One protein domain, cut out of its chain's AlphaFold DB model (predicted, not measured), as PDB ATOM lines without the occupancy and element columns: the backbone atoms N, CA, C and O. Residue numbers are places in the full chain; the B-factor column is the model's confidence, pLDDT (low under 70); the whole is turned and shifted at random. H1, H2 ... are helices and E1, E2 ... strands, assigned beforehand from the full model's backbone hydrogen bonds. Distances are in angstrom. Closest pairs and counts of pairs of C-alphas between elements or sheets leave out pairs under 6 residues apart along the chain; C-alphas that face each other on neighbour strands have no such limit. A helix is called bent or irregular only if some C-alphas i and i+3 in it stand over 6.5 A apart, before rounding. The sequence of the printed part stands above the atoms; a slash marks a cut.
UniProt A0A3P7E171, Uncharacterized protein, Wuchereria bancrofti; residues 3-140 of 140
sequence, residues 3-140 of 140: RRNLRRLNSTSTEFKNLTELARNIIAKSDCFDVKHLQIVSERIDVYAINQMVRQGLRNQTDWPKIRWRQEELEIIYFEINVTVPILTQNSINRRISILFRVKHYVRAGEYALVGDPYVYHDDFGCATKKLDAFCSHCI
ATOM      1  N   ARG A   3      24.974  37.096 -43.312       69.42
ATOM      2  CA  ARG A   3      25.292  35.702 -43.644       69.42
ATOM      3  C   ARG A   3      24.203  35.178 -44.574       69.42
ATOM      4  O   ARG A   3      23.033  35.130 -44.198       69.42
ATOM      5  N   ARG A   4      24.574  34.784 -45.789       66.92
ATOM      6  CA  ARG A   4      23.666  34.152 -46.748       66.92
ATOM      7  C   ARG A   4      23.825  32.645 -46.655       66.92
ATOM      8  O   ARG A   4      24.904  32.113 -46.877       66.92
ATOM      9  N   ASN A   5      22.742  31.931 -46.372       62.36
ATOM     10  CA  ASN A   5      22.761  30.474 -46.455       62.36
ATOM     11  C   ASN A   5      22.594  30.045 -47.921       62.36
ATOM     12  O   ASN A   5      21.489  29.764 -48.385       62.36
ATOM     13  N   LEU A   6      23.694  30.042 -48.672       65.55
ATOM     14  CA  LEU A   6      23.716  29.497 -50.022       65.55
ATOM     15  C   LEU A   6      23.981  27.993 -49.929       65.55
ATOM     16  O   LEU A   6      25.124  27.546 -49.945       65.55
ATOM     17  N   ARG A   7      22.907  27.195 -49.869       56.67
ATOM     18  CA  ARG A   7      22.969  25.717 -49.810       56.67
ATOM     19  C   ARG A   7      23.823  25.061 -50.915       56.67
ATOM     20  O   ARG A   7      24.116  23.878 -50.812       56.67
ATOM     21  N   ARG A   8      24.202  25.802 -51.964       60.88
ATOM     22  CA  ARG A   8      24.951  25.327 -53.141       60.88
ATOM     23  C   ARG A   8      26.472  25.253 -52.944       60.88
ATOM     24  O   ARG A   8      27.142  24.826 -53.869       60.88
ATOM     25  N   LEU A   9      27.011  25.644 -51.786       73.18
ATOM     26  CA  LEU A   9      28.462  25.765 -51.564       73.18
ATOM     27  C   LEU A   9      28.997  24.708 -50.592       73.18
ATOM     28  O   LEU A   9      29.513  25.011 -49.514       73.18
ATOM     29  N   ASN A  10      28.809  23.447 -50.975       79.96
ATOM     30  CA  ASN A  10      29.373  22.283 -50.295       79.96
ATOM     31  C   ASN A  10      30.662  21.808 -50.990       79.96
ATOM     32  O   ASN A  10      31.065  22.362 -52.016       79.96
ATOM     33  N   SER A  11      31.272  20.746 -50.463       80.25
ATOM     34  CA  SER A  11      32.507  20.132 -50.978       80.25
ATOM     35  C   SER A  11      32.495  19.749 -52.468       80.25
ATOM     36  O   SER A  11      33.561  19.581 -53.062       80.25
ATOM     37  N   THR A  12      31.323  19.634 -53.103       83.63
ATOM     38  CA  THR A  12      31.211  19.314 -54.534       83.63
ATOM     39  C   THR A  12      31.148  20.546 -55.442       83.63
ATOM     40  O   THR A  12      31.370  20.406 -56.647       83.63
ATOM     41  N   SER A  13      30.898  21.736 -54.887       86.88
ATOM     42  CA  SER A  13      30.800  22.995 -55.639       86.88
ATOM     43  C   SER A  13      32.146  23.477 -56.191       86.88
ATOM     44  O   SER A  13      33.208  23.213 -55.621       86.88
ATOM     45  N   THR A  14      32.103  24.201 -57.312       88.47
ATOM     46  CA  THR A  14      33.296  24.785 -57.946       88.47
ATOM     47  C   THR A  14      33.959  25.799 -57.023       88.47
ATOM     48  O   THR A  14      35.174  25.797 -56.856       88.47
ATOM     49  N   GLU A  15      33.160  26.623 -56.356       87.94
ATOM     50  CA  GLU A  15      33.614  27.624 -55.402       87.94
ATOM     51  C   GLU A  15      34.360  26.981 -54.230       87.94
ATOM     52  O   GLU A  15      35.416  27.470 -53.838       87.94
ATOM     53  N   PHE A  16      33.867  25.853 -53.701       90.50
ATOM     54  CA  PHE A  16      34.554  25.142 -52.622       90.50
ATOM     55  C   PHE A  16      35.926  24.634 -53.045       90.50
ATOM     56  O   PHE A  16      36.900  24.789 -52.302       90.50
ATOM     57  N   LYS A  17      36.017  24.070 -54.253       91.39
ATOM     58  CA  LYS A  17      37.286  23.608 -54.823       91.39
ATOM     59  C   LYS A  17      38.254  24.773 -55.022       91.39
ATOM     60  O   LYS A  17      39.374  24.697 -54.527       91.39
ATOM     61  N   ASN A  18      37.793  25.872 -55.621       91.89
ATOM     62  CA  ASN A  18      38.605  27.067 -55.857       91.89
ATOM     63  C   ASN A  18      39.128  27.680 -54.551       91.89
ATOM     64  O   ASN A  18      40.295  28.045 -54.456       91.89
ATOM     65  N   LEU A  19      38.284  27.773 -53.519       92.06
ATOM     66  CA  LEU A  19      38.673  28.319 -52.217       92.06
ATOM     67  C   LEU A  19      39.651  27.408 -51.475       92.06
ATOM     68  O   LEU A  19      40.596  27.891 -50.852       92.06
ATOM     69  N   THR A  20      39.454  26.094 -51.575       92.77
ATOM     70  CA  THR A  20      40.375  25.099 -51.014       92.77
ATOM     71  C   THR A  20      41.736  25.158 -51.702       92.77
ATOM     72  O   THR A  20      42.767  25.128 -51.032       92.77
ATOM     73  N   GLU A  21      41.754  25.271 -53.029       93.66
ATOM     74  CA  GLU A  21      42.978  25.407 -53.817       93.66
ATOM     75  C   GLU A  21      43.707  26.719 -53.509       93.66
ATOM     76  O   GLU A  21      44.912  26.708 -53.264       93.66
ATOM     77  N   LEU A  22      42.976  27.835 -53.409       93.88
ATOM     78  CA  LEU A  22      43.525  29.123 -52.990       93.88
ATOM     79  C   LEU A  22      44.207  29.013 -51.615       93.88
ATOM     80  O   LEU A  22      45.370  29.395 -51.477       93.88
ATOM     81  N   ALA A  23      43.513  28.463 -50.613       94.32
ATOM     82  CA  ALA A  23      44.056  28.283 -49.266       94.32
ATOM     83  C   ALA A  23      45.307  27.388 -49.273       94.32
ATOM     84  O   ALA A  23      46.325  27.740 -48.672       94.32
ATOM     85  N   ARG A  24      45.261  26.269 -50.010       95.41
ATOM     86  CA  ARG A  24      46.387  25.342 -50.183       95.41
ATOM     87  C   ARG A  24      47.610  26.044 -50.779       95.41
ATOM     88  O   ARG A  24      48.699  25.916 -50.229       95.41
ATOM     89  N   ASN A  25      47.422  26.819 -51.846       95.28
ATOM     90  CA  ASN A  25      48.497  27.539 -52.530       95.28
ATOM     91  C   ASN A  25      49.125  28.629 -51.655       95.28
ATOM     92  O   ASN A  25      50.325  28.870 -51.743       95.28
ATOM     93  N   ILE A  26      48.335  29.291 -50.805       94.81
ATOM     94  CA  ILE A  26      48.851  30.310 -49.883       94.81
ATOM     95  C   ILE A  26      49.682  29.671 -48.773       94.81
ATOM     96  O   ILE A  26      50.772  30.157 -48.493       94.81
ATOM     97  N   ILE A  27      49.198  28.584 -48.168       94.74
ATOM     98  CA  ILE A  27      49.921  27.882 -47.096       94.74
ATOM     99  C   ILE A  27      51.213  27.261 -47.638       94.74
ATOM    100  O   ILE A  27      52.242  27.325 -46.976       94.74
ATOM    101  N   ALA A  28      51.190  26.744 -48.869       94.03
ATOM    102  CA  ALA A  28      52.361  26.178 -49.541       94.03
ATOM    103  C   ALA A  28      53.485  27.182 -49.835       94.03
ATOM    104  O   ALA A  28      54.558  26.765 -50.254       94.03
ATOM    105  N   LYS A  29      53.272  28.488 -49.620       93.20
ATOM    106  CA  LYS A  29      54.349  29.486 -49.707       93.20
ATOM    107  C   LYS A  29      55.346  29.389 -48.554       93.20
ATOM    108  O   LYS A  29      56.404  30.006 -48.636       93.20
ATOM    109  N   SER A  30      54.998  28.683 -47.482       90.77
ATOM    110  CA  SER A  30      55.842  28.534 -46.305       90.77
ATOM    111  C   SER A  30      56.189  27.068 -46.077       90.77
ATOM    112  O   SER A  30      55.307  26.229 -45.899       90.77
ATOM    113  N   ASP A  31      57.484  26.778 -46.002       88.01
ATOM    114  CA  ASP A  31      58.002  25.407 -45.902       88.01
ATOM    115  C   ASP A  31      57.757  24.750 -44.536       88.01
ATOM    116  O   ASP A  31      57.974  23.554 -44.373       88.01
ATOM    117  N   CYS A  32      57.292  25.509 -43.538       91.10
ATOM    118  CA  CYS A  32      57.035  24.970 -42.206       91.10
ATOM    119  C   CYS A  32      55.700  24.215 -42.091       91.10
ATOM    120  O   CYS A  32      55.435  23.612 -41.051       91.10
ATOM    121  N   PHE A  33      54.846  24.227 -43.119       92.84
ATOM    122  CA  PHE A  33      53.525  23.597 -43.078       92.84
ATOM    123  C   PHE A  33      53.454  22.318 -43.910       92.84
ATOM    124  O   PHE A  33      53.870  22.278 -45.067       92.84
ATOM    125  N   ASP A  34      52.818  21.283 -43.361       92.26
ATOM    126  CA  ASP A  34      52.535  20.055 -44.101       92.26
ATOM    127  C   ASP A  34      51.226  20.169 -44.887       92.26
ATOM    128  O   ASP A  34      50.153  19.695 -44.496       92.26
ATOM    129  N   VAL A  35      51.323  20.800 -46.053       92.89
ATOM    130  CA  VAL A  35      50.187  21.035 -46.949       92.89
ATOM    131  C   VAL A  35      49.541  19.733 -47.446       92.89
ATOM    132  O   VAL A  35      48.362  19.729 -47.817       92.89
ATOM    133  N   LYS A  36      50.260  18.599 -47.439       91.04
ATOM    134  CA  LYS A  36      49.689  17.304 -47.850       91.04
ATOM    135  C   LYS A  36      48.596  16.845 -46.886       91.04
ATOM    136  O   LYS A  36      47.619  16.250 -47.330       91.04
ATOM    137  N   HIS A  37      48.715  17.207 -45.612       91.78
ATOM    138  CA  HIS A  37      47.781  16.850 -44.542       91.78
ATOM    139  C   HIS A  37      46.875  18.016 -44.101       91.78
ATOM    140  O   HIS A  37      46.279  17.986 -43.015       91.78
ATOM    141  N   LEU A  38      46.746  19.041 -44.954       93.34
ATOM    142  CA  LEU A  38      45.763  20.108 -44.797       93.34
ATOM    143  C   LEU A  38      44.343  19.532 -44.835       93.34
ATOM    144  O   LEU A  38      43.985  18.785 -45.747       93.34
ATOM    145  N   GLN A  39      43.522  19.925 -43.864       94.09
ATOM    146  CA  GLN A  39      42.124  19.515 -43.740       94.09
ATOM    147  C   GLN A  39      41.216  20.742 -43.702       94.09
ATOM    148  O   GLN A  39      41.501  21.707 -42.994       94.09
ATOM    149  N   ILE A  40      40.102  20.699 -44.431       93.09
ATOM    150  CA  ILE A  40      39.048  21.713 -44.315       93.09
ATOM    151  C   ILE A  40      38.157  21.338 -43.130       93.09
ATOM    152  O   ILE A  40      37.711  20.200 -43.035       93.09
ATOM    153  N   VAL A  41      37.903  22.284 -42.223       90.84
ATOM    154  CA  VAL A  41      37.178  22.025 -40.963       90.84
ATOM    155  C   VAL A  41      35.694  21.730 -41.197       90.84
ATOM    156  O   VAL A  41      35.073  21.004 -40.430       90.84
ATOM    157  N   SER A  42      35.112  22.302 -42.252       86.07
ATOM    158  CA  SER A  42      33.684  22.215 -42.555       86.07
ATOM    159  C   SER A  42      33.466  21.823 -44.011       86.07
ATOM    160  O   SER A  42      34.107  22.355 -44.914       86.07
ATOM    161  N   GLU A  43      32.485  20.956 -44.260       82.02
ATOM    162  CA  GLU A  43      32.021  20.621 -45.614       82.02
ATOM    163  C   GLU A  43      31.225  21.755 -46.281       82.02
ATOM    164  O   GLU A  43      30.771  21.622 -47.418       82.02
ATOM    165  N   ARG A  44      31.015  22.865 -45.565       82.39
ATOM    166  CA  ARG A  44      30.305  24.058 -46.027       82.39
ATOM    167  C   ARG A  44      31.162  25.294 -45.833       82.39
ATOM    168  O   ARG A  44      31.817  25.437 -44.800       82.39
ATOM    169  N   ILE A  45      31.075  26.198 -46.796       85.33
ATOM    170  CA  ILE A  45      31.675  27.527 -46.714       85.33
ATOM    171  C   ILE A  45      30.671  28.504 -46.132       85.33
ATOM    172  O   ILE A  45      29.497  28.512 -46.511       85.33
ATOM    173  N   ASP A  46      31.155  29.358 -45.241       86.08
ATOM    174  CA  ASP A  46      30.368  30.471 -44.749       86.08
ATOM    175  C   ASP A  46      30.358  31.594 -45.772       86.08
ATOM    176  O   ASP A  46      31.395  32.019 -46.273       86.08
ATOM    177  N   VAL A  47      29.158  32.062 -46.101       86.40
ATOM    178  CA  VAL A  47      28.955  33.051 -47.151       86.40
ATOM    179  C   VAL A  47      28.341  34.290 -46.557       86.40
ATOM    180  O   VAL A  47      27.320  34.234 -45.869       86.40
ATOM    181  N   TYR A  48      28.909  35.426 -46.907       85.47
ATOM    182  CA  TYR A  48      28.411  36.723 -46.519       85.47
ATOM    183  C   TYR A  48      28.234  37.580 -47.758       85.47
ATOM    184  O   TYR A  48      29.071  37.604 -48.655       85.47
ATOM    185  N   ALA A  49      27.134  38.314 -47.805       80.01
ATOM    186  CA  ALA A  49      26.943  39.353 -48.796       80.01
ATOM    187  C   ALA A  49      26.796  40.691 -48.081       80.01
ATOM    188  O   ALA A  49      26.220  40.797 -46.993       80.01
ATOM    189  N   ILE A  50      27.321  41.734 -48.707       74.36
ATOM    190  CA  ILE A  50      26.971  43.097 -48.327       74.36
ATOM    191  C   ILE A  50      25.660  43.424 -49.033       74.36
ATOM    192  O   ILE A  50      25.506  43.149 -50.226       74.36
ATOM    193  N   ASN A  51      24.714  44.014 -48.305       72.19
ATOM    194  CA  ASN A  51      23.524  44.581 -48.919       72.19
ATOM    195  C   ASN A  51      23.964  45.615 -49.972       72.19
ATOM    196  O   ASN A  51      24.618  46.610 -49.649       72.19
ATOM    197  N   GLN A  52      23.639  45.355 -51.239       70.56
ATOM    198  CA  GLN A  52      24.141  46.154 -52.355       70.56
ATOM    199  C   GLN A  52      23.656  47.603 -52.298       70.56
ATOM    200  O   GLN A  52      24.399  48.497 -52.694       70.56
ATOM    201  N   MET A  53      22.473  47.863 -51.732       72.24
ATOM    202  CA  MET A  53      22.015  49.233 -51.502       72.24
ATOM    203  C   MET A  53      22.963  49.979 -50.561       72.24
ATOM    204  O   MET A  53      23.416  51.072 -50.885       72.24
ATOM    205  N   VAL A  54      23.334  49.347 -49.441       74.80
ATOM    206  CA  VAL A  54      24.258  49.924 -48.450       74.80
ATOM    207  C   VAL A  54      25.620  50.194 -49.077       74.80
ATOM    208  O   VAL A  54      26.181  51.271 -48.893       74.80
ATOM    209  N   ARG A  55      26.138  49.249 -49.867       72.97
ATOM    210  CA  ARG A  55      27.431  49.408 -50.544       72.97
ATOM    211  C   ARG A  55      27.447  50.578 -51.531       72.97
ATOM    212  O   ARG A  55      28.480  51.218 -51.680       72.97
ATOM    213  N   GLN A  56      26.321  50.846 -52.184       72.27
ATOM    214  CA  GLN A  56      26.172  51.949 -53.135       72.27
ATOM    215  C   GLN A  56      25.721  53.260 -52.476       72.27
ATOM    216  O   GLN A  56      25.443  54.231 -53.174       72.27
ATOM    217  N   GLY A  57      25.607  53.308 -51.143       76.28
ATOM    218  CA  GLY A  57      25.103  54.488 -50.440       76.28
ATOM    219  C   GLY A  57      23.626  54.793 -50.721       76.28
ATOM    220  O   GLY A  57      23.157  55.881 -50.387       76.28
ATOM    221  N   LEU A  58      22.879  53.849 -51.307       79.23
ATOM    222  CA  LEU A  58      21.446  53.994 -51.521       79.23
ATOM    223  C   LEU A  58      20.724  53.876 -50.184       79.23
ATOM    224  O   LEU A  58      20.681  52.814 -49.563       79.23
ATOM    225  N   ARG A  59      20.131  54.988 -49.759       77.98
ATOM    226  CA  ARG A  59      19.311  55.055 -48.545       77.98
ATOM    227  C   ARG A  59      17.837  54.760 -48.817       77.98
ATOM    228  O   ARG A  59      17.119  54.412 -47.887       77.98
ATOM    229  N   ASN A  60      17.394  54.894 -50.070       79.20
ATOM    230  CA  ASN A  60      15.999  54.721 -50.460       79.20
ATOM    231  C   ASN A  60      15.799  53.454 -51.304       79.20
ATOM    232  O   ASN A  60      16.458  53.250 -52.324       79.20
ATOM    233  N   GLN A  61      14.853  52.609 -50.895       76.95
ATOM    234  CA  GLN A  61      14.481  51.390 -51.616       76.95
ATOM    235  C   GLN A  61      13.896  51.679 -53.003       76.95
ATOM    236  O   GLN A  61      14.010  50.840 -53.895       76.95
ATOM    237  N   THR A  62      13.339  52.871 -53.229       82.36
ATOM    238  CA  THR A  62      12.820  53.281 -54.544       82.36
ATOM    239  C   THR A  62      13.914  53.480 -55.595       82.36
ATOM    240  O   THR A  62      13.624  53.425 -56.791       82.36
ATOM    241  N   ASP A  63      15.172  53.658 -55.183       80.80
ATOM    242  CA  ASP A  63      16.305  53.773 -56.105       80.80
ATOM    243  C   ASP A  63      16.863  52.408 -56.523       80.80
ATOM    244  O   ASP A  63      17.497  52.295 -57.574       80.80
ATOM    245  N   TRP A  64      16.584  51.348 -55.755       76.13
ATOM    246  CA  TRP A  64      17.079  50.001 -56.045       76.13
ATOM    247  C   TRP A  64      16.667  49.481 -57.436       76.13
ATOM    248  O   TRP A  64      17.547  49.018 -58.167       76.13
ATOM    249  N   PRO A  65      15.398  49.605 -57.887       81.46
ATOM    250  CA  PRO A  65      15.006  49.194 -59.236       81.46
ATOM    251  C   PRO A  65      15.811  49.862 -60.360       81.46
ATOM    252  O   PRO A  65      16.051  49.223 -61.382       81.46
ATOM    253  N   LYS A  66      16.278  51.107 -60.170       79.64
ATOM    254  CA  LYS A  66      17.033  51.864 -61.188       79.64
ATOM    255  C   LYS A  66      18.420  51.273 -61.456       79.64
ATOM    256  O   LYS A  66      18.952  51.437 -62.552       79.64
ATOM    257  N   ILE A  67      18.999  50.585 -60.470       77.96
ATOM    258  CA  ILE A  67      20.344  49.997 -60.561       77.96
ATOM    259  C   ILE A  67      20.349  48.467 -60.548       77.96
ATOM    260  O   ILE A  67      21.401  47.865 -60.744       77.96
ATOM    261  N   ARG A  68      19.193  47.823 -60.337       75.11
ATOM    262  CA  ARG A  68      19.078  46.362 -60.215       75.11
ATOM    263  C   ARG A  68      19.646  45.611 -61.422       75.11
ATOM    264  O   ARG A  68      20.173  44.521 -61.259       75.11
ATOM    265  N   TRP A  69      19.582  46.191 -62.618       73.01
ATOM    266  CA  TRP A  69      20.159  45.591 -63.826       73.01
ATOM    267  C   TRP A  69      21.689  45.438 -63.760       73.01
ATOM    268  O   TRP A  69      22.241  44.583 -64.439       73.01
ATOM    269  N   ARG A  70      22.371  46.210 -62.904       71.44
ATOM    270  CA  ARG A  70      23.806  46.066 -62.621       71.44
ATOM    271  C   ARG A  70      24.091  45.072 -61.496       71.44
ATOM    272  O   ARG A  70      25.224  45.005 -61.045       71.44
ATOM    273  N   GLN A  71      23.101  44.330 -60.992       68.33
ATOM    274  CA  GLN A  71      23.267  43.509 -59.789       68.33
ATOM    275  C   GLN A  71      24.481  42.574 -59.872       68.33
ATOM    276  O   GLN A  71      25.270  42.576 -58.937       68.33
ATOM    277  N   GLU A  72      24.679  41.855 -60.979       62.07
ATOM    278  CA  GLU A  72      25.856  40.985 -61.155       62.07
ATOM    279  C   GLU A  72      27.167  41.778 -61.212       62.07
ATOM    280  O   GLU A  72      28.171  41.366 -60.635       62.07
ATOM    281  N   GLU A  73      27.152  42.955 -61.849       67.49
ATOM    282  CA  GLU A  73      28.304  43.863 -61.878       67.49
ATOM    283  C   GLU A  73      28.675  44.374 -60.481       67.49
ATOM    284  O   GLU A  73      29.833  44.690 -60.209       67.49
ATOM    285  N   LEU A  74      27.683  44.459 -59.597       68.24
ATOM    286  CA  LEU A  74      27.818  44.989 -58.253       68.24
ATOM    287  C   LEU A  74      28.016  43.892 -57.207       68.24
ATOM    288  O   LEU A  74      28.463  44.194 -56.101       68.24
ATOM    289  N   GLU A  75      27.709  42.632 -57.502       79.35
ATOM    290  CA  GLU A  75      27.710  41.589 -56.487       79.35
ATOM    291  C   GLU A  75      29.138  41.156 -56.128       79.35
ATOM    292  O   GLU A  75      29.892  40.610 -56.933       79.35
ATOM    293  N   ILE A  76      29.509  41.425 -54.873       84.80
ATOM    294  CA  ILE A  76      30.666  40.818 -54.219       84.80
ATOM    295  C   ILE A  76      30.138  39.903 -53.130       84.80
ATOM    296  O   ILE A  76      29.392  40.337 -52.243       84.80
ATOM    297  N   ILE A  77      30.565  38.652 -53.204       87.80
ATOM    298  CA  ILE A  77      30.299  37.632 -52.200       87.80
ATOM    299  C   ILE A  77      31.576  37.441 -51.388       87.80
ATOM    300  O   ILE A  77      32.671  37.415 -51.939       87.80
ATOM    301  N   TYR A  78      31.441  37.330 -50.076       90.45
ATOM    302  CA  TYR A  78      32.532  37.031 -49.165       90.45
ATOM    303  C   TYR A  78      32.386  35.595 -48.685       90.45
ATOM    304  O   TYR A  78      31.296  35.170 -48.306       90.45
ATOM    305  N   PHE A  79      33.486  34.868 -48.689       92.03
ATOM    306  CA  PHE A  79      33.584  33.489 -48.267       92.03
ATOM    307  C   PHE A  79      34.530  33.381 -47.080       92.03
ATOM    308  O   PHE A  79      35.591  34.007 -47.068       92.03
ATOM    309  N   GLU A  80      34.154  32.562 -46.108       92.82
ATOM    310  CA  GLU A  80      35.005  32.147 -45.004       92.82
ATOM    311  C   GLU A  80      35.209  30.634 -45.064       92.82
ATOM    312  O   GLU A  80      34.248  29.857 -45.084       92.82
ATOM    313  N   ILE A  81      36.475  30.218 -45.109       93.06
ATOM    314  CA  ILE A  81      36.873  28.811 -45.055       93.06
ATOM    315  C   ILE A  81      37.892  28.617 -43.936       93.06
ATOM    316  O   ILE A  81      38.897  29.324 -43.850       93.06
ATOM    317  N   ASN A  82      37.596  27.660 -43.058       94.30
ATOM    318  CA  ASN A  82      38.459  27.279 -41.951       94.30
ATOM    319  C   ASN A  82      39.230  26.024 -42.336       94.30
ATOM    320  O   ASN A  82      38.638  25.032 -42.774       94.30
ATOM    321  N   VAL A  83      40.542  26.066 -42.155       95.33
ATOM    322  CA  VAL A  83      41.432  24.949 -42.462       95.33
ATOM    323  C   VAL A  83      42.313  24.650 -41.264       95.33
ATOM    324  O   VAL A  83      42.641  25.543 -40.487       95.33
ATOM    325  N   THR A  84      42.723  23.396 -41.127       95.37
ATOM    326  CA  THR A  84      43.794  23.008 -40.213       95.37
ATOM    327  C   THR A  84      44.945  22.417 -40.996       95.37
ATOM    328  O   THR A  84      44.733  21.668 -41.953       95.37
ATOM    329  N   VAL A  85      46.167  22.724 -40.583       94.67
ATOM    330  CA  VAL A  85      47.375  22.203 -41.223       94.67
ATOM    331  C   VAL A  85      48.401  21.815 -40.156       94.67
ATOM    332  O   VAL A  85      48.566  22.566 -39.189       94.67
ATOM    333  N   PRO A  86      49.054  20.644 -40.269       92.86
ATOM    334  CA  PRO A  86      50.181  20.303 -39.412       92.86
ATOM    335  C   PRO A  86      51.391  21.182 -39.685       92.86
ATOM    336  O   PRO A  86      51.573  21.701 -40.788       92.86
ATOM    337  N   ILE A  87      52.251  21.279 -38.683       90.61
ATOM    338  CA  ILE A  87      53.539  21.948 -38.802       90.61
ATOM    339  C   ILE A  87      54.645  20.903 -38.886       90.61
ATOM    340  O   ILE A  87      54.714  19.977 -38.077       90.61
ATOM    341  N   LEU A  88      55.539  21.089 -39.850       86.81
ATOM    342  CA  LEU A  88      56.766  20.326 -40.014       86.81
ATOM    343  C   LEU A  88      57.786  20.804 -38.972       86.81
ATOM    344  O   LEU A  88      58.610  21.673 -39.237       86.81
ATOM    345  N   THR A  89      57.715  20.253 -37.761       76.09
ATOM    346  CA  THR A  89      58.755  20.451 -36.737       76.09
ATOM    347  C   THR A  89      59.582  19.185 -36.560       76.09
ATOM    348  O   THR A  89      59.078  18.079 -36.747       76.09
ATOM    349  N   GLN A  90      60.839  19.331 -36.132       65.70
ATOM    350  CA  GLN A  90      61.703  18.184 -35.819       65.70
ATOM    351  C   GLN A  90      61.129  17.296 -34.697       65.70
ATOM    352  O   GLN A  90      61.419  16.104 -34.657       65.70
ATOM    353  N   ASN A  91      60.298  17.859 -33.809       62.45
ATOM    354  CA  ASN A  91      59.937  17.240 -32.530       62.45
ATOM    355  C   ASN A  91      58.460  16.833 -32.391       62.45
ATOM    356  O   ASN A  91      58.087  16.286 -31.355       62.45
ATOM    357  N   SER A  92      57.597  17.086 -33.381       60.00
ATOM    358  CA  SER A  92      56.213  16.598 -33.350       60.00
ATOM    359  C   SER A  92      55.537  16.675 -34.716       60.00
ATOM    360  O   SER A  92      55.455  17.745 -35.311       60.00
ATOM    361  N   ILE A  93      54.979  15.544 -35.159       62.67
ATOM    362  CA  ILE A  93      54.123  15.433 -36.355       62.67
ATOM    363  C   ILE A  93      52.671  15.851 -36.028       62.67
ATOM    364  O   ILE A  93      51.855  16.078 -36.918       62.67
ATOM    365  N   ASN A  94      52.334  15.988 -34.739       74.22
ATOM    366  CA  ASN A  94      50.943  16.103 -34.296       74.22
ATOM    367  C   ASN A  94      50.474  17.537 -34.055       74.22
ATOM    368  O   ASN A  94      49.281  17.736 -33.848       74.22
ATOM    369  N   ARG A  95      51.377  18.525 -34.062       87.63
ATOM    370  CA  ARG A  95      50.979  19.913 -33.817       87.63
ATOM    371  C   ARG A  95      50.359  20.525 -35.065       87.63
ATOM    372  O   ARG A  95      50.940  20.458 -36.150       87.63
ATOM    373  N   ARG A  96      49.191  21.137 -34.903       91.57
ATOM    374  CA  ARG A  96      48.423  21.785 -35.963       91.57
ATOM    375  C   ARG A  96      48.192  23.253 -35.631       91.57
ATOM    376  O   ARG A  96      48.222  23.686 -34.482       91.57
ATOM    377  N   ILE A  97      47.916  24.013 -36.680       94.17
ATOM    378  CA  ILE A  97      47.314  25.337 -36.566       94.17
ATOM    379  C   ILE A  97      45.992  25.357 -37.302       94.17
ATOM    380  O   ILE A  97      45.788  24.610 -38.263       94.17
ATOM    381  N   SER A  98      45.104  26.227 -36.848       95.90
ATOM    382  CA  SER A  98      43.821  26.482 -37.475       95.90
ATOM    383  C   SER A  98      43.801  27.893 -38.043       95.90
ATOM    384  O   SER A  98      44.080  28.871 -37.343       95.90
ATOM    385  N   ILE A  99      43.486  27.985 -39.331       96.62
ATOM    386  CA  ILE A  99      43.603  29.201 -40.127       96.62
ATOM    387  C   ILE A  99      42.239  29.514 -40.735       96.62
ATOM    388  O   ILE A  99      41.608  28.660 -41.360       96.62
ATOM    389  N   LEU A 100      41.807  30.759 -40.578       96.16
ATOM    390  CA  LEU A 100      40.630  31.315 -41.225       96.16
ATOM    391  C   LEU A 100      41.061  32.112 -42.458       96.16
ATOM    392  O   LEU A 100      41.789  33.103 -42.356       96.16
ATOM    393  N   PHE A 101      40.553  31.710 -43.618       96.31
ATOM    394  CA  PHE A 101      40.678  32.461 -44.860       96.31
ATOM    395  C   PHE A 101      39.396  33.235 -45.124       96.31
ATOM    396  O   PHE A 101      38.304  32.668 -45.097       96.31
ATOM    397  N   ARG A 102      39.548  34.521 -45.442       94.74
ATOM    398  CA  ARG A 102      38.474  35.381 -45.938       94.74
ATOM    399  C   ARG A 102      38.736  35.701 -47.397       94.74
ATOM    400  O   ARG A 102      39.791  36.237 -47.729       94.74
ATOM    401  N   VAL A 103      37.784  35.392 -48.266       93.67
ATOM    402  CA  VAL A 103      37.932  35.556 -49.715       93.67
ATOM    403  C   VAL A 103      36.758  36.353 -50.252       93.67
ATOM    404  O   VAL A 103      35.613  36.054 -49.949       93.67
ATOM    405  N   LYS A 104      37.030  37.375 -51.058       92.05
ATOM    406  CA  LYS A 104      36.020  38.075 -51.853       92.05
ATOM    407  C   LYS A 104      35.955  37.441 -53.239       92.05
ATOM    408  O   LYS A 104      36.990  37.144 -53.829       92.05
ATOM    409  N   HIS A 105      34.747  37.270 -53.749       90.14
ATOM    410  CA  HIS A 105      34.462  36.811 -55.097       90.14
ATOM    411  C   HIS A 105      33.697  37.896 -55.846       90.14
ATOM    412  O   HIS A 105      32.619  38.323 -55.421       90.14
ATOM    413  N   TYR A 106      34.291  38.360 -56.940       87.31
ATOM    414  CA  TYR A 106      33.715  39.344 -57.845       87.31
ATOM    415  C   TYR A 106      32.859  38.615 -58.878       87.31
ATOM    416  O   TYR A 106      33.392  38.112 -59.863       87.31
ATOM    417  N   VAL A 107      31.541  38.563 -58.660       83.32
ATOM    418  CA  VAL A 107      30.633  37.677 -59.415       83.32
ATOM    419  C   VAL A 107      30.739  37.886 -60.926       83.32
ATOM    420  O   VAL A 107      30.883  36.915 -61.660       83.32
ATOM    421  N   ARG A 108      30.762  39.140 -61.393       83.20
ATOM    422  CA  ARG A 108      30.934  39.458 -62.820       83.20
ATOM    423  C   ARG A 108      32.268  38.985 -63.400       83.20
ATOM    424  O   ARG A 108      32.303  38.528 -64.535       83.20
ATOM    425  N   ALA A 109      33.361  39.181 -62.665       86.27
ATOM    426  CA  ALA A 109      34.703  38.874 -63.157       86.27
ATOM    427  C   ALA A 109      35.051  37.383 -63.007       86.27
ATOM    428  O   ALA A 109      35.981  36.906 -63.644       86.27
ATOM    429  N   GLY A 110      34.328  36.648 -62.153       85.99
ATOM    430  CA  GLY A 110      34.686  35.281 -61.766       85.99
ATOM    431  C   GLY A 110      35.977  35.209 -60.941       85.99
ATOM    432  O   GLY A 110      36.571  34.141 -60.804       85.99
ATOM    433  N   GLU A 111      36.436  36.344 -60.410       89.88
ATOM    434  CA  GLU A 111      37.729  36.475 -59.740       89.88
ATOM    435  C   GLU A 111      37.599  36.330 -58.225       89.88
ATOM    436  O   GLU A 111      36.706  36.906 -57.595       89.88
ATOM    437  N   TYR A 112      38.551  35.610 -57.632       91.35
ATOM    438  CA  TYR A 112      38.687  35.434 -56.190       91.35
ATOM    439  C   TYR A 112      39.906  36.198 -55.692       91.35
ATOM    440  O   TYR A 112      40.971  36.160 -56.303       91.35
ATOM    441  N   ALA A 113      39.773  36.856 -54.549       92.45
ATOM    442  CA  ALA A 113      40.879  37.560 -53.920       92.45
ATOM    443  C   ALA A 113      40.794  37.463 -52.399       92.45
ATOM    444  O   ALA A 113      39.707  37.460 -51.825       92.45
ATOM    445  N   LEU A 114      41.941  37.420 -51.727       93.42
ATOM    446  CA  LEU A 114      41.980  37.441 -50.268       93.42
ATOM    447  C   LEU A 114      41.494  38.780 -49.713       93.42
ATOM    448  O   LEU A 114      41.707  39.849 -50.294       93.42
ATOM    449  N   VAL A 115      40.859  38.707 -48.550       92.69
ATOM    450  CA  VAL A 115      40.502  39.855 -47.725       92.69
ATOM    451  C   VAL A 115      41.471  39.889 -46.546       92.69
ATOM    452  O   VAL A 115      41.186  39.343 -45.484       92.69
ATOM    453  N   GLY A 116      42.617  40.538 -46.759       92.06
ATOM    454  CA  GLY A 116      43.700  40.623 -45.775       92.06
ATOM    455  C   GLY A 116      44.507  39.329 -45.628       92.06
ATOM    456  O   GLY A 116      44.377  38.406 -46.435       92.06
ATOM    457  N   ASP A 117      45.347  39.290 -44.592       92.84
ATOM    458  CA  ASP A 117      46.167  38.125 -44.249       92.84
ATOM    459  C   ASP A 117      45.288  37.006 -43.654       92.84
ATOM    460  O   ASP A 117      44.396  37.299 -42.847       92.84
ATOM    461  N   PRO A 118      45.524  35.723 -43.995       95.89
ATOM    462  CA  PRO A 118      44.868  34.609 -43.318       95.89
ATOM    463  C   PRO A 118      45.127  34.645 -41.806       95.89
ATOM    464  O   PRO A 118      46.261  34.845 -41.358       95.89
ATOM    465  N   TYR A 119      44.067  34.442 -41.026       95.60
ATOM    466  CA  TYR A 119      44.082  34.616 -39.575       95.60
ATOM    467  C   TYR A 119      44.285  33.277 -38.863       95.60
ATOM    468  O   TYR A 119      43.446  32.384 -38.971       95.60
ATOM    469  N   VAL A 120      45.374  33.141 -38.107       95.52
ATOM    470  CA  VAL A 120      45.640  31.966 -37.265       95.52
ATOM    471  C   VAL A 120      44.850  32.113 -35.968       95.52
ATOM    472  O   VAL A 120      45.254  32.839 -35.063       95.52
ATOM    473  N   TYR A 121      43.692  31.458 -35.876       94.47
ATOM    474  CA  TYR A 121      42.807  31.601 -34.715       94.47
ATOM    475  C   TYR A 121      43.132  30.628 -33.582       94.47
ATOM    476  O   TYR A 121      42.762  30.883 -32.437       94.47
ATOM    477  N   HIS A 122      43.826  29.536 -33.888       93.63
ATOM    478  CA  HIS A 122      44.251  28.546 -32.910       93.63
ATOM    479  C   HIS A 122      45.566  27.903 -33.347       93.63
ATOM    480  O   HIS A 122      45.753  27.620 -34.530       93.63
ATOM    481  N   ASP A 123      46.453  27.661 -32.393       92.02
ATOM    482  CA  ASP A 123      47.735  27.007 -32.601       92.02
ATOM    483  C   ASP A 123      48.135  26.224 -31.347       92.02
ATOM    484  O   ASP A 123      47.912  26.675 -30.222       92.02
ATOM    485  N   ASP A 124      48.758  25.065 -31.547       87.95
ATOM    486  CA  ASP A 124      49.204  24.197 -30.449       87.95
ATOM    487  C   ASP A 124      50.481  24.703 -29.744       87.95
ATOM    488  O   ASP A 124      50.983  24.059 -28.821       87.95
ATOM    489  N   PHE A 125      51.055  25.822 -30.195       85.44
ATOM    490  CA  PHE A 125      52.331  26.357 -29.710       85.44
ATOM    491  C   PHE A 125      52.143  27.449 -28.648       85.44
ATOM    492  O   PHE A 125      53.098  27.783 -27.951       85.44
ATOM    493  N   GLY A 126      50.930  27.995 -28.507       85.84
ATOM    494  CA  GLY A 126      50.670  29.163 -27.666       85.84
ATOM    495  C   GLY A 126      51.304  30.440 -28.228       85.84
ATOM    496  O   GLY A 126      51.646  31.348 -27.471       85.84
ATOM    497  N   CYS A 127      51.502  30.504 -29.543       90.11
ATOM    498  CA  CYS A 127      52.185  31.600 -30.200       90.11
ATOM    499  C   CYS A 127      51.316  32.863 -30.254       90.11
ATOM    500  O   CYS A 127      50.113  32.837 -30.524       90.11
ATOM    501  N   ALA A 128      51.947  34.017 -30.027       91.49
ATOM    502  CA  ALA A 128      51.246  35.298 -30.005       91.49
ATOM    503  C   ALA A 128      50.832  35.784 -31.404       91.49
ATOM    504  O   ALA A 128      49.872  36.548 -31.529       91.49
ATOM    505  N   THR A 129      51.539  35.368 -32.463       92.42
ATOM    506  CA  THR A 129      51.220  35.827 -33.820       92.42
ATOM    507  C   THR A 129      49.894  35.251 -34.302       92.42
ATOM    508  O   THR A 129      49.586  34.075 -34.126       92.42
ATOM    509  N   LYS A 130      49.103  36.107 -34.945       94.37
ATOM    510  CA  LYS A 130      47.836  35.731 -35.578       94.37
ATOM    511  C   LYS A 130      47.881  35.814 -37.096       94.37
ATOM    512  O   LYS A 130      46.869  35.578 -37.750       94.37
ATOM    513  N   LYS A 131      49.046  36.145 -37.655       93.67
ATOM    514  CA  LYS A 131      49.260  36.184 -39.096       93.67
ATOM    515  C   LYS A 131      49.974  34.923 -39.559       93.67
ATOM    516  O   LYS A 131      50.963  34.521 -38.947       93.67
ATOM    517  N   LEU A 132      49.467  34.321 -40.632       93.87
ATOM    518  CA  LEU A 132      50.023  33.093 -41.197       93.87
ATOM    519  C   LEU A 132      51.458  33.275 -41.720       93.87
ATOM    520  O   LEU A 132      52.300  32.415 -41.489       93.87
ATOM    521  N   ASP A 133      51.732  34.391 -42.396       92.66
ATOM    522  CA  ASP A 133      53.032  34.713 -43.001       92.66
ATOM    523  C   ASP A 133      54.166  34.824 -41.969       92.66
ATOM    524  O   ASP A 133      55.282  34.377 -42.214       92.66
ATOM    525  N   ALA A 134      53.857  35.366 -40.794       92.83
ATOM    526  CA  ALA A 134      54.788  35.520 -39.683       92.83
ATOM    527  C   ALA A 134      54.838  34.294 -38.755       92.83
ATOM    528  O   ALA A 134      55.613  34.285 -37.799       92.83
ATOM    529  N   PHE A 135      53.993  33.278 -38.972       92.94
ATOM    530  CA  PHE A 135      53.887  32.145 -38.051       92.94
ATOM    531  C   PHE A 135      55.181  31.331 -38.010       92.94
ATOM    532  O   PHE A 135      55.744  31.128 -36.936       92.94
ATOM    533  N   CYS A 136      55.691  30.916 -39.173       90.09
ATOM    534  CA  CYS A 136      56.901  30.097 -39.224       90.09
ATOM    535  C   CYS A 136      58.113  30.810 -38.609       90.09
ATOM    536  O   CYS A 136      58.923  30.162 -37.969       90.09
ATOM    537  N   SER A 137      58.238  32.131 -38.784       90.83
ATOM    538  CA  SER A 137      59.387  32.896 -38.287       90.83
ATOM    539  C   SER A 137      59.314  33.237 -36.798       90.83
ATOM    540  O   SER A 137      60.339  33.555 -36.206       90.83
ATOM    541  N   HIS A 138      58.118  33.265 -36.202       90.76
ATOM    542  CA  HIS A 138      57.933  33.701 -34.811       90.76
ATOM    543  C   HIS A 138      57.604  32.562 -33.840       90.76
ATOM    544  O   HIS A 138      57.673  32.779 -32.632       90.76
ATOM    545  N   CYS A 139      57.209  31.386 -34.335       87.87
ATOM    546  CA  CYS A 139      56.677  30.303 -33.499       87.87
ATOM    547  C   CYS A 139      57.459  28.985 -33.587       87.87
ATOM    548  O   CYS A 139      57.187  28.083 -32.791       87.87
ATOM    549  N   ILE A 140      58.361  28.847 -34.564       83.73
ATOM    550  CA  ILE A 140      59.132  27.630 -34.862       83.73
ATOM    551  C   ILE A 140      60.613  27.983 -34.816       83.73
ATOM    552  O   ILE A 140      61.352  27.219 -34.161       83.73
TER     553      ILE A 140
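What this domain is: This is residues 3 to 140 of the 140 residues of an uncharacterized protein of Wuchereria bancrofti (UniProt A0A3P7E171). A long, strongly twisted sheet, built round the hairpin E2 and E3, forms the body of a rod; H1 packs on it, and H2 and H3 make a small head beyond one end. Short strands E1, E4 and E5 widen the sheet, the unnamed stretch 28 to 45 runs back from H1 to E1, and the link between E2 and E3 reaches toward the end opposite the head. The printed part has 138 residues with four named helices and five named strands, in the order H1 E1 H2 H3 E2 E3 E4 E5 H4. The sheet is branched and antiparallel, and the class is mixed, helices and strands. The whole is loose, with a radius of gyration of the C-alphas of 18.0 A and spans of 63 by 31 by 22 A.

How they stand to each other: H1, residues 14 to 27, is on the branched sheet of E1, residues 46 to 49, E2, residues 76 to 86, E3, residues 96 to 106, E4, residues 111 to 114, and E5, residues 119 to 123. Its closest C-alphas to E3 are those of Ala 23 and Phe 101, 6.9 A apart. Residues 39 to 40 pair antiparallel with residues 83 to 84 of E2. E1 and E3 lie on opposite sides of E2; N 48 and O 78 are 2.8 A apart, within hydrogen-bond range. H2, residues 52 to 55, touches H3, residues 61 to 74, with the C-alphas of Met 53 and Trp 64 closest at 6.8 A; neither is on the sheet. E2 and E3 form a hairpin at 161 degrees, with N 79 and O 103 at 2.7 A. E2, E3 and E4 make a meander, each strand the antiparallel neighbour of the one before. E4 and E5 lie on the same side of E3, staggered along it, with N 104 and O 113 at 2.8 A and N 98 and O 122 at 2.8 A. H4, residues 135 to 139, is not on the sheet, though only just, with 4 pairs of C-alphas within 10 A. In H1 and H4 every O i to N i+4 pair is within hydrogen-bond range; H2 is too short for such a pair, and H3 has 2 of 10, beside 7 of 11 for O i to N i+3.

Where its parts are: H1 begins at C-alpha 14 (33.296, 24.785, -57.946) and is 20.1 A long. H3 is 16.2 A long and irregular, with C-alphas 69 and 72 7.8 A apart. E2 is 32.0 A long, from C-alpha 76 (30.666, 40.818, -54.219), and E3 is 31.7 A. H4 ends at C-alpha 139 (56.677, 30.303, -33.499).

The domain as a whole: The C-alphas of Thr 62 and Asn 91 are the two farthest apart, at 63.3 A. The printed part has no cut. The links H1 to E1 and E5 to H4 are long. The mean pLDDT of the printed part is 85.4; residues 3 to 8, 71 to 74 and 90 to 93 are under 70.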